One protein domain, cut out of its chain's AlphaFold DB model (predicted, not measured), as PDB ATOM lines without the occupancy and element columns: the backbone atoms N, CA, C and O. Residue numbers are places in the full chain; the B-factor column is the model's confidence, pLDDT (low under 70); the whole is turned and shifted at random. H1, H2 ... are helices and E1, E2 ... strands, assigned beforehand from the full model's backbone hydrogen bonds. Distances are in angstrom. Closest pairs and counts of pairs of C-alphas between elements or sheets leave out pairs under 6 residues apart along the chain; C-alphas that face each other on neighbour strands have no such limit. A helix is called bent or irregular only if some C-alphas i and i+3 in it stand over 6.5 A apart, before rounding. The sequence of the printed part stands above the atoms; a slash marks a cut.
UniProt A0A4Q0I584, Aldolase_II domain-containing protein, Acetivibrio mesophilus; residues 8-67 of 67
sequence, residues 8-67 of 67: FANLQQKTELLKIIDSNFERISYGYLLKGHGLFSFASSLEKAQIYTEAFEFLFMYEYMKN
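AT A GLANCE: This is residues 8 to 67 of the 67 residues of the protein "Aldolase_II domain-containing protein" of Acetivibrio mesophilus (UniProt A0A4Q0I584). A small antiparallel hairpin, E1 and E2, stands between two helices that are apart from each other: H1 on one side, and the longer H2 on the other, its earlier part next to E2. Residues 58 to 67, of which 58 to 66 belong to H2, stick out free of the rest. The 60 printed residues hold, along the chain, H1, E1, E2 and H2, with a two-stranded sheet of order E1 - E2, and the class is mostly helix. The whole is flat, spanning 34 by 31 by 17 A, and only just loose, close to compact, with a radius of gyration of the C-alphas of 12.9 A.

HOW THE PARTS SIT: H1, residues 14 to 27, is irregular: C-alphas 23 and 26 are 7.8 A apart. E1, residues 31 to 34, and E2, residues 38 to 41, form a hairpin, antiparallel at 165 degrees, with N 32 and O 40 at 2.8 A and N 34 and O 38 at 2.9 A, within hydrogen-bond range. H2, residues 46 to 66, has six pairs of C-alphas within 8 A of E2, the closest being those of Ser 41 and Ala 49, 5.8 A. H1 is apart from E2 and from H2. In H2 every O i to N i+4 pair is within hydrogen-bond range; in H1, 8 of 10 are.

IN THESE COORDINATES: H1 begins at C-alpha 14, (165.602, 131.751, 238.332), and measures 20.3 A. E1 measures 10.1 A and E2 10.0 A. H2 measures 30.3 A and ends at C-alpha 66, (164.212, 149.844, 210.047).

THE WHOLE: The C-alphas farthest apart, those of Thr 15 and Lys 66, are 36.1 A apart. The printed part has no cut, and its three links are tight. Mean pLDDT of the printed part is 91.3; residue 67 is under 70.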
ATOM      1  N   PHE A   8     169.389 136.559 226.652       90.38
ATOM      2  CA  PHE A   8     169.084 135.332 227.381       90.38
ATOM      3  C   PHE A   8     167.615 134.931 227.222       90.38
ATOM      4  O   PHE A   8     166.725 135.773 227.067       90.38
ATOM      5  N   ALA A   9     167.353 133.625 227.246       89.06
ATOM      6  CA  ALA A   9     165.993 133.107 227.328       89.06
ATOM      7  C   ALA A   9     165.410 133.390 228.720       89.06
ATOM      8  O   ALA A   9     166.113 133.263 229.721       89.06
ATOM      9  N   ASN A  10     164.124 133.738 228.788       87.00
ATOM     10  CA  ASN A  10     163.413 133.868 230.055       87.00
ATOM     11  C   ASN A  10     163.067 132.482 230.605       87.00
ATOM     12  O   ASN A  10     162.002 131.926 230.333       87.00
ATOM     13  N   LEU A  11     164.029 131.895 231.314       84.12
ATOM     14  CA  LEU A  11     163.854 130.626 232.005       84.12
ATOM     15  C   LEU A  11     163.016 130.851 233.266       84.12
ATOM     16  O   LEU A  11     163.341 131.710 234.083       84.12
ATOM     17  N   GLN A  12     161.979 130.032 233.465       77.69
ATOM     18  CA  GLN A  12     161.171 130.068 234.693       77.69
ATOM     19  C   GLN A  12     162.004 129.731 235.941       77.69
ATOM     20  O   GLN A  12     161.721 130.208 237.039       77.69
ATOM     21  N   GLN A  13     163.064 128.934 235.775       83.94
ATOM     22  CA  GLN A  13     163.990 128.589 236.846       83.94
ATOM     23  C   GLN A  13     165.031 129.696 237.053       83.94
ATOM     24  O   GLN A  13     166.084 129.728 236.413       83.94
ATOM     25  N   LYS A  14     164.751 130.593 238.005       77.88
ATOM     26  CA  LYS A  14     165.602 131.751 238.332       77.88
ATOM     27  C   LYS A  14     167.059 131.373 238.633       77.88
ATOM     28  O   LYS A  14     167.973 132.074 238.215       77.88
ATOM     29  N   THR A  15     167.294 130.255 239.318       86.19
ATOM     30  CA  THR A  15     168.647 129.802 239.689       86.19
ATOM     31  C   THR A  15     169.484 129.395 238.476       86.19
ATOM     32  O   THR A  15     170.682 129.666 238.432       86.19
ATOM     33  N   GLU A  16     168.875 128.751 237.482       84.38
ATOM     34  CA  GLU A  16     169.565 128.357 236.248       84.38
ATOM     35  C   GLU A  16     169.888 129.577 235.387       84.38
ATOM     36  O   GLU A  16     170.991 129.684 234.852       84.38
ATOM     37  N   LEU A  17     168.959 130.535 235.324       85.62
ATOM     38  CA  LEU A  17     169.165 131.802 234.635       85.62
ATOM     39  C   LEU A  17     170.363 132.574 235.206       85.62
ATOM     40  O   LEU A  17     171.214 133.020 234.440       85.62
ATOM     41  N   LEU A  18     170.459 132.687 236.534       87.25
ATOM     42  CA  LEU A  18     171.578 133.373 237.186       87.25
ATOM     43  C   LEU A  18     172.918 132.699 236.878       87.25
ATOM     44  O   LEU A  18     173.847 133.380 236.470       87.25
ATOM     45  N   LYS A  19     172.998 131.362 236.935       89.50
ATOM     46  CA  LYS A  19     174.222 130.627 236.560       89.50
ATOM     47  C   LYS A  19     174.660 130.913 235.119       89.50
ATOM     48  O   LYS A  19     175.853 131.031 234.835       89.50
ATOM     49  N   ILE A  20     173.706 131.014 234.194       87.81
ATOM     50  CA  ILE A  20     173.990 131.332 232.789       87.81
ATOM     51  C   ILE A  20     174.497 132.770 232.653       87.81
ATOM     52  O   ILE A  20     175.478 132.996 231.948       87.81
ATOM     53  N   ILE A  21     173.867 133.730 233.329       87.88
ATOM     54  CA  ILE A  21     174.306 135.130 233.319       87.88
ATOM     55  C   ILE A  21     175.708 135.249 233.929       87.88
ATOM     56  O   ILE A  21     176.594 135.795 233.279       87.88
ATOM     57  N   ASP A  22     175.935 134.666 235.108       89.25
ATOM     58  CA  ASP A  22     177.209 134.717 235.835       89.25
ATOM     59  C   ASP A  22     178.352 134.109 235.016       89.25
ATOM     60  O   ASP A  22     179.405 134.722 234.854       89.25
ATOM     61  N   SER A  23     178.128 132.942 234.399       89.81
ATOM     62  CA  SER A  23     179.127 132.292 233.532       89.81
ATOM     63  C   SER A  23     179.461 133.081 232.258       89.81
ATOM     64  O   SER A  23     180.459 132.790 231.596       89.81
ATOM     65  N   ASN A  24     178.649 134.080 231.906       86.25
ATOM     66  CA  ASN A  24     178.885 134.973 230.777       86.25
ATOM     67  C   ASN A  24     179.221 136.404 231.211       86.25
ATOM     68  O   ASN A  24     179.507 137.221 230.339       86.25
ATOM     69  N   PHE A  25     179.229 136.715 232.511       84.75
ATOM     70  CA  PHE A  25     179.237 138.089 233.013       84.75
ATOM     71  C   PHE A  25     180.461 138.887 232.557       84.75
ATOM     72  O   PHE A  25     180.318 140.010 232.085       84.75
ATOM     73  N   GLU A  26     181.650 138.276 232.555       85.00
ATOM     74  CA  GLU A  26     182.888 138.913 232.067       85.00
ATOM     75  C   GLU A  26     182.835 139.315 230.583       85.00
ATOM     76  O   GLU A  26     183.629 140.128 230.113       85.00
ATOM     77  N   ARG A  27     181.898 138.745 229.820       82.38
ATOM     78  CA  ARG A  27     181.700 139.024 228.394       82.38
ATOM     79  C   ARG A  27     180.577 140.035 228.146       82.38
ATOM     80  O   ARG A  27     180.327 140.365 226.987       82.38
ATOM     81  N   ILE A  28     179.899 140.507 229.196       86.50
ATOM     82  CA  ILE A  28     178.799 141.470 229.121       86.50
ATOM     83  C   ILE A  28     179.320 142.847 229.540       86.50
ATOM     84  O   ILE A  28     179.572 143.101 230.712       86.50
ATOM     85  N   SER A  29     179.477 143.756 228.577       85.25
ATOM     86  CA  SER A  29     180.129 145.051 228.831       85.25
ATOM     87  C   SER A  29     179.187 146.171 229.293       85.25
ATOM     88  O   SER A  29     179.630 147.058 230.014       85.25
ATOM     89  N   TYR A  30     177.916 146.156 228.879       92.19
ATOM     90  CA  TYR A  30     176.990 147.290 229.090       92.19
ATOM     91  C   TYR A  30     175.621 146.886 229.646       92.19
ATOM     92  O   TYR A  30     174.888 147.714 230.185       92.19
ATOM     93  N   GLY A  31     175.260 145.614 229.490       93.69
ATOM     94  CA  GLY A  31     173.950 145.097 229.846       93.69
ATOM     95  C   GLY A  31     173.555 143.888 229.010       93.69
ATOM     96  O   GLY A  31     174.253 143.500 228.069       93.69
ATOM     97  N   TYR A  32     172.421 143.296 229.359       94.19
ATOM     98  CA  TYR A  32     171.827 142.180 228.638       94.19
ATOM     99  C   TYR A  32     170.307 142.297 228.558       94.19
ATOM    100  O   TYR A  32     169.660 142.944 229.379       94.19
ATOM    101  N   LEU A  33     169.731 141.622 227.567       94.12
ATOM    102  CA  LEU A  33     168.292 141.511 227.378       94.12
ATOM    103  C   LEU A  33     167.814 140.131 227.828       94.12
ATOM    104  O   LEU A  33     168.325 139.103 227.376       94.12
ATOM    105  N   LEU A  34     166.786 140.102 228.670       93.06
ATOM    106  CA  LEU A  34     166.052 138.891 229.008       93.06
ATOM    107  C   LEU A  34     164.771 138.844 228.167       93.06
ATOM    108  O   LEU A  34     163.879 139.682 228.324       93.06
ATOM    109  N   LYS A  35     164.686 137.886 227.236       91.56
ATOM    110  CA  LYS A  35     163.600 137.814 226.242       91.56
ATOM    111  C   LYS A  35     162.220 137.754 226.897       91.56
ATOM    112  O   LYS A  35     161.937 136.816 227.627       91.56
ATOM    113  N   GLY A  36     161.338 138.699 226.580       89.94
ATOM    114  CA  GLY A  36     159.989 138.744 227.159       89.94
ATOM    115  C   GLY A  36     159.948 139.198 228.622       89.94
ATOM    116  O   GLY A  36     158.923 139.021 229.268       89.94
ATOM    117  N   HIS A  37     161.044 139.758 229.142       92.06
ATOM    118  CA  HIS A  37     161.099 140.360 230.474       92.06
ATOM    119  C   HIS A  37     161.611 141.802 230.421       92.06
ATOM    120  O   HIS A  37     160.953 142.692 230.948       92.06
ATOM    121  N   GLY A  38     162.771 142.057 229.806       93.56
ATOM    122  CA  GLY A  38     163.295 143.420 229.682       93.56
ATOM    123  C   GLY A  38     164.815 143.528 229.622       93.56
ATOM    124  O   GLY A  38     165.535 142.524 229.588       93.56
ATOM    125  N   LEU A  39     165.277 144.775 229.585       95.88
ATOM    126  CA  LEU A  39     166.680 145.171 229.566       95.88
ATOM    127  C   LEU A  39     167.231 145.314 230.988       95.88
ATOM    128  O   LEU A  39     166.598 145.911 231.854       95.88
ATOM    129  N   PHE A  40     168.450 144.823 231.191       95.06
ATOM    130  CA  PHE A  40     169.252 145.075 232.380       95.06
ATOM    131  C   PHE A  40     170.565 145.728 231.951       95.06
ATOM    132  O   PHE A  40     171.395 145.076 231.322       95.06
ATOM    133  N   SER A  41     170.760 147.001 232.288       96.50
ATOM    134  CA  SER A  41     172.014 147.738 232.097       96.50
ATOM    135  C   SER A  41     172.719 147.939 233.437       96.50
ATOM    136  O   SER A  41     172.091 147.955 234.499       96.50
ATOM    137  N   PHE A  42     174.044 148.051 233.408       95.06
ATOM    138  CA  PHE A  42     174.834 148.245 234.622       95.06
ATOM    139  C   PHE A  42     176.142 148.970 234.334       95.06
ATOM    140  O   PHE A  42     176.734 148.849 233.262       95.06
ATOM    141  N   ALA A  43     176.593 149.732 235.325       96.06
ATOM    142  CA  ALA A  43     177.838 150.478 235.289       96.06
ATOM    143  C   ALA A  43     178.344 150.739 236.713       96.06
ATOM    144  O   ALA A  43     177.677 150.431 237.699       96.06
ATOM    145  N   SER A  44     179.517 151.361 236.816       95.94
ATOM    146  CA  SER A  44     180.105 151.771 238.096       95.94
ATOM    147  C   SER A  44     179.351 152.915 238.796       95.94
ATOM    148  O   SER A  44     179.674 153.240 239.932       95.94
ATOM    149  N   SER A  45     178.402 153.571 238.121       97.69
ATOM    150  CA  SER A  45     177.544 154.618 238.683       97.69
ATOM    151  C   SER A  45     176.150 154.562 238.064       97.69
ATOM    152  O   SER A  45     175.983 154.086 236.937       97.69
ATOM    153  N   LEU A  46     175.157 155.081 238.789       97.50
ATOM    154  CA  LEU A  46     173.777 155.148 238.309       97.50
ATOM    155  C   LEU A  46     173.663 155.971 237.018       97.50
ATOM    156  O   LEU A  46     173.047 155.512 236.065       97.50
ATOM    157  N   GLU A  47     174.325 157.128 236.962       98.25
ATOM    158  CA  GLU A  47     174.348 158.001 235.781       98.25
ATOM    159  C   GLU A  47     174.871 157.270 234.535       98.25
ATOM    160  O   GLU A  47     174.245 157.296 233.479       98.25
ATOM    161  N   LYS A  48     175.979 156.523 234.654       97.94
ATOM    162  CA  LYS A  48     176.487 155.726 233.528       97.94
ATOM    163  C   LYS A  48     175.527 154.606 233.132       97.94
ATOM    164  O   LYS A  48     175.383 154.331 231.945       97.94
ATOM    165  N   ALA A  49     174.884 153.957 234.101       97.75
ATOM    166  CA  ALA A  49     173.909 152.911 233.813       97.75
ATOM    167  C   ALA A  49     172.691 153.476 233.062       97.75
ATOM    168  O   ALA A  49     172.217 152.844 232.122       97.75
ATOM    169  N   GLN A  50     172.242 154.689 233.410       98.12
ATOM    170  CA  GLN A  50     171.173 155.400 232.702       98.12
ATOM    171  C   GLN A  50     171.555 155.705 231.251       98.12
ATOM    172  O   GLN A  50     170.788 155.373 230.351       98.12
ATOM    173  N   ILE A  51     172.767 156.214 231.006       98.12
ATOM    174  CA  ILE A  51     173.277 156.450 229.644       98.12
ATOM    175  C   ILE A  51     173.260 155.153 228.817       98.12
ATOM    176  O   ILE A  51     172.862 155.155 227.653       98.12
ATOM    177  N   TYR A  52     173.667 154.021 229.403       97.56
ATOM    178  CA  TYR A  52     173.617 152.730 228.708       97.56
ATOM    179  C   TYR A  52     172.184 152.275 228.428       97.56
ATOM    180  O   TYR A  52     171.928 151.734 227.353       97.56
ATOM    181  N   THR A  53     171.247 152.510 229.352       98.00
ATOM    182  CA  THR A  53     169.818 152.256 229.120       98.00
ATOM    183  C   THR A  53     169.312 153.047 227.921       98.00
ATOM    184  O   THR A  53     168.765 152.454 226.998       98.00
ATOM    185  N   GLU A  54     169.541 154.359 227.893       98.38
ATOM    186  CA  GLU A  54     169.115 155.233 226.794       98.38
ATOM    187  C   GLU A  54     169.721 154.803 225.453       98.38
ATOM    188  O   GLU A  54     169.026 154.764 224.437       98.38
ATOM    189  N   ALA A  55     170.997 154.405 225.449       97.50
ATOM    190  CA  ALA A  55     171.657 153.890 224.255       97.50
ATOM    191  C   ALA A  55     171.009 152.591 223.740       97.50
ATOM    192  O   ALA A  55     170.797 152.447 222.535       97.50
ATOM    193  N   PHE A  56     170.670 151.646 224.623       96.44
ATOM    194  CA  PHE A  56     169.964 150.425 224.226       96.44
ATOM    195  C   PHE A  56     168.541 150.703 223.735       96.44
ATOM    196  O   PHE A  56     168.148 150.145 222.713       96.44
ATOM    197  N   GLU A  57     167.793 151.579 224.407       96.94
ATOM    198  CA  GLU A  57     166.455 152.004 223.975       96.94
ATOM    199  C   GLU A  57     166.497 152.641 222.580       96.94
ATOM    200  O   GLU A  57     165.697 152.292 221.709       96.94
ATOM    201  N   PHE A  58     167.490 153.500 222.314       97.31
ATOM    202  CA  PHE A  58     167.717 154.050 220.980       97.31
ATOM    203  C   PHE A  58     167.969 152.949 219.942       97.31
ATOM    204  O   PHE A  58     167.377 152.977 218.864       97.31
ATOM    205  N   LEU A  59     168.811 151.958 220.256       94.94
ATOM    206  CA  LEU A  59     169.089 150.842 219.346       94.94
ATOM    207  C   LEU A  59     167.846 149.984 219.076       94.94
ATOM    208  O   LEU A  59     167.628 149.588 217.932       94.94
ATOM    209  N   PHE A  60     167.027 149.706 220.094       94.50
ATOM    210  CA  PHE A  60     165.772 148.971 219.922       94.50
ATOM    211  C   PHE A  60     164.785 149.741 219.051       94.50
ATOM    212  O   PHE A  60     164.206 149.165 218.132       94.50
ATOM    213  N   MET A  61     164.635 151.040 219.299       97.19
ATOM    214  CA  MET A  61     163.791 151.924 218.503       97.19
ATOM    215  C   MET A  61     164.269 151.998 217.046       97.19
ATOM    216  O   MET A  61     163.467 151.827 216.132       97.19
ATOM    217  N   TYR A  62     165.571 152.178 216.821       96.56
ATOM    218  CA  TYR A  62     166.160 152.223 215.484       96.56
ATOM    219  C   TYR A  62     165.953 150.914 214.713       96.56
ATOM    220  O   TYR A  62     165.516 150.934 213.564       96.56
ATOM    221  N   GLU A  63     166.230 149.768 215.342       94.00
ATOM    222  CA  GLU A  63     166.024 148.461 214.713       94.00
ATOM    223  C   GLU A  63     164.535 148.200 214.442       94.00
ATOM    224  O   GLU A  63     164.192 147.640 213.403       94.00
ATOM    225  N   TYR A  64     163.638 148.648 215.325       93.19
ATOM    226  CA  TYR A  64     162.195 148.567 215.104       93.19
ATOM    227  C   TYR A  64     161.742 149.412 213.906       93.19
ATOM    228  O   TYR A  64     160.956 148.929 213.103       93.19
ATOM    229  N   MET A  65     162.259 150.635 213.749       94.31
ATOM    230  CA  MET A  65     161.908 151.536 212.637       94.31
ATOM    231  C   MET A  65     162.480 151.111 211.278       94.31
ATOM    232  O   MET A  65     161.988 151.550 210.242       94.31
ATOM    233  N   LYS A  66     163.563 150.329 211.271       87.88
ATOM    234  CA  LYS A  66     164.212 149.844 210.047       87.88
ATOM    235  C   LYS A  66     163.465 148.666 209.402       87.88
ATOM    236  O   LYS A  66     163.666 148.415 208.212       87.88
ATOM    237  N   ASN A  67     162.683 147.929 210.189       62.59
ATOM    238  CA  ASN A  67     161.866 146.800 209.738       62.59
ATOM    239  C   ASN A  67     160.467 147.260 209.316       62.59
ATOM    240  O   ASN A  67     159.879 146.556 208.465       62.59
TER     241      ASN A  67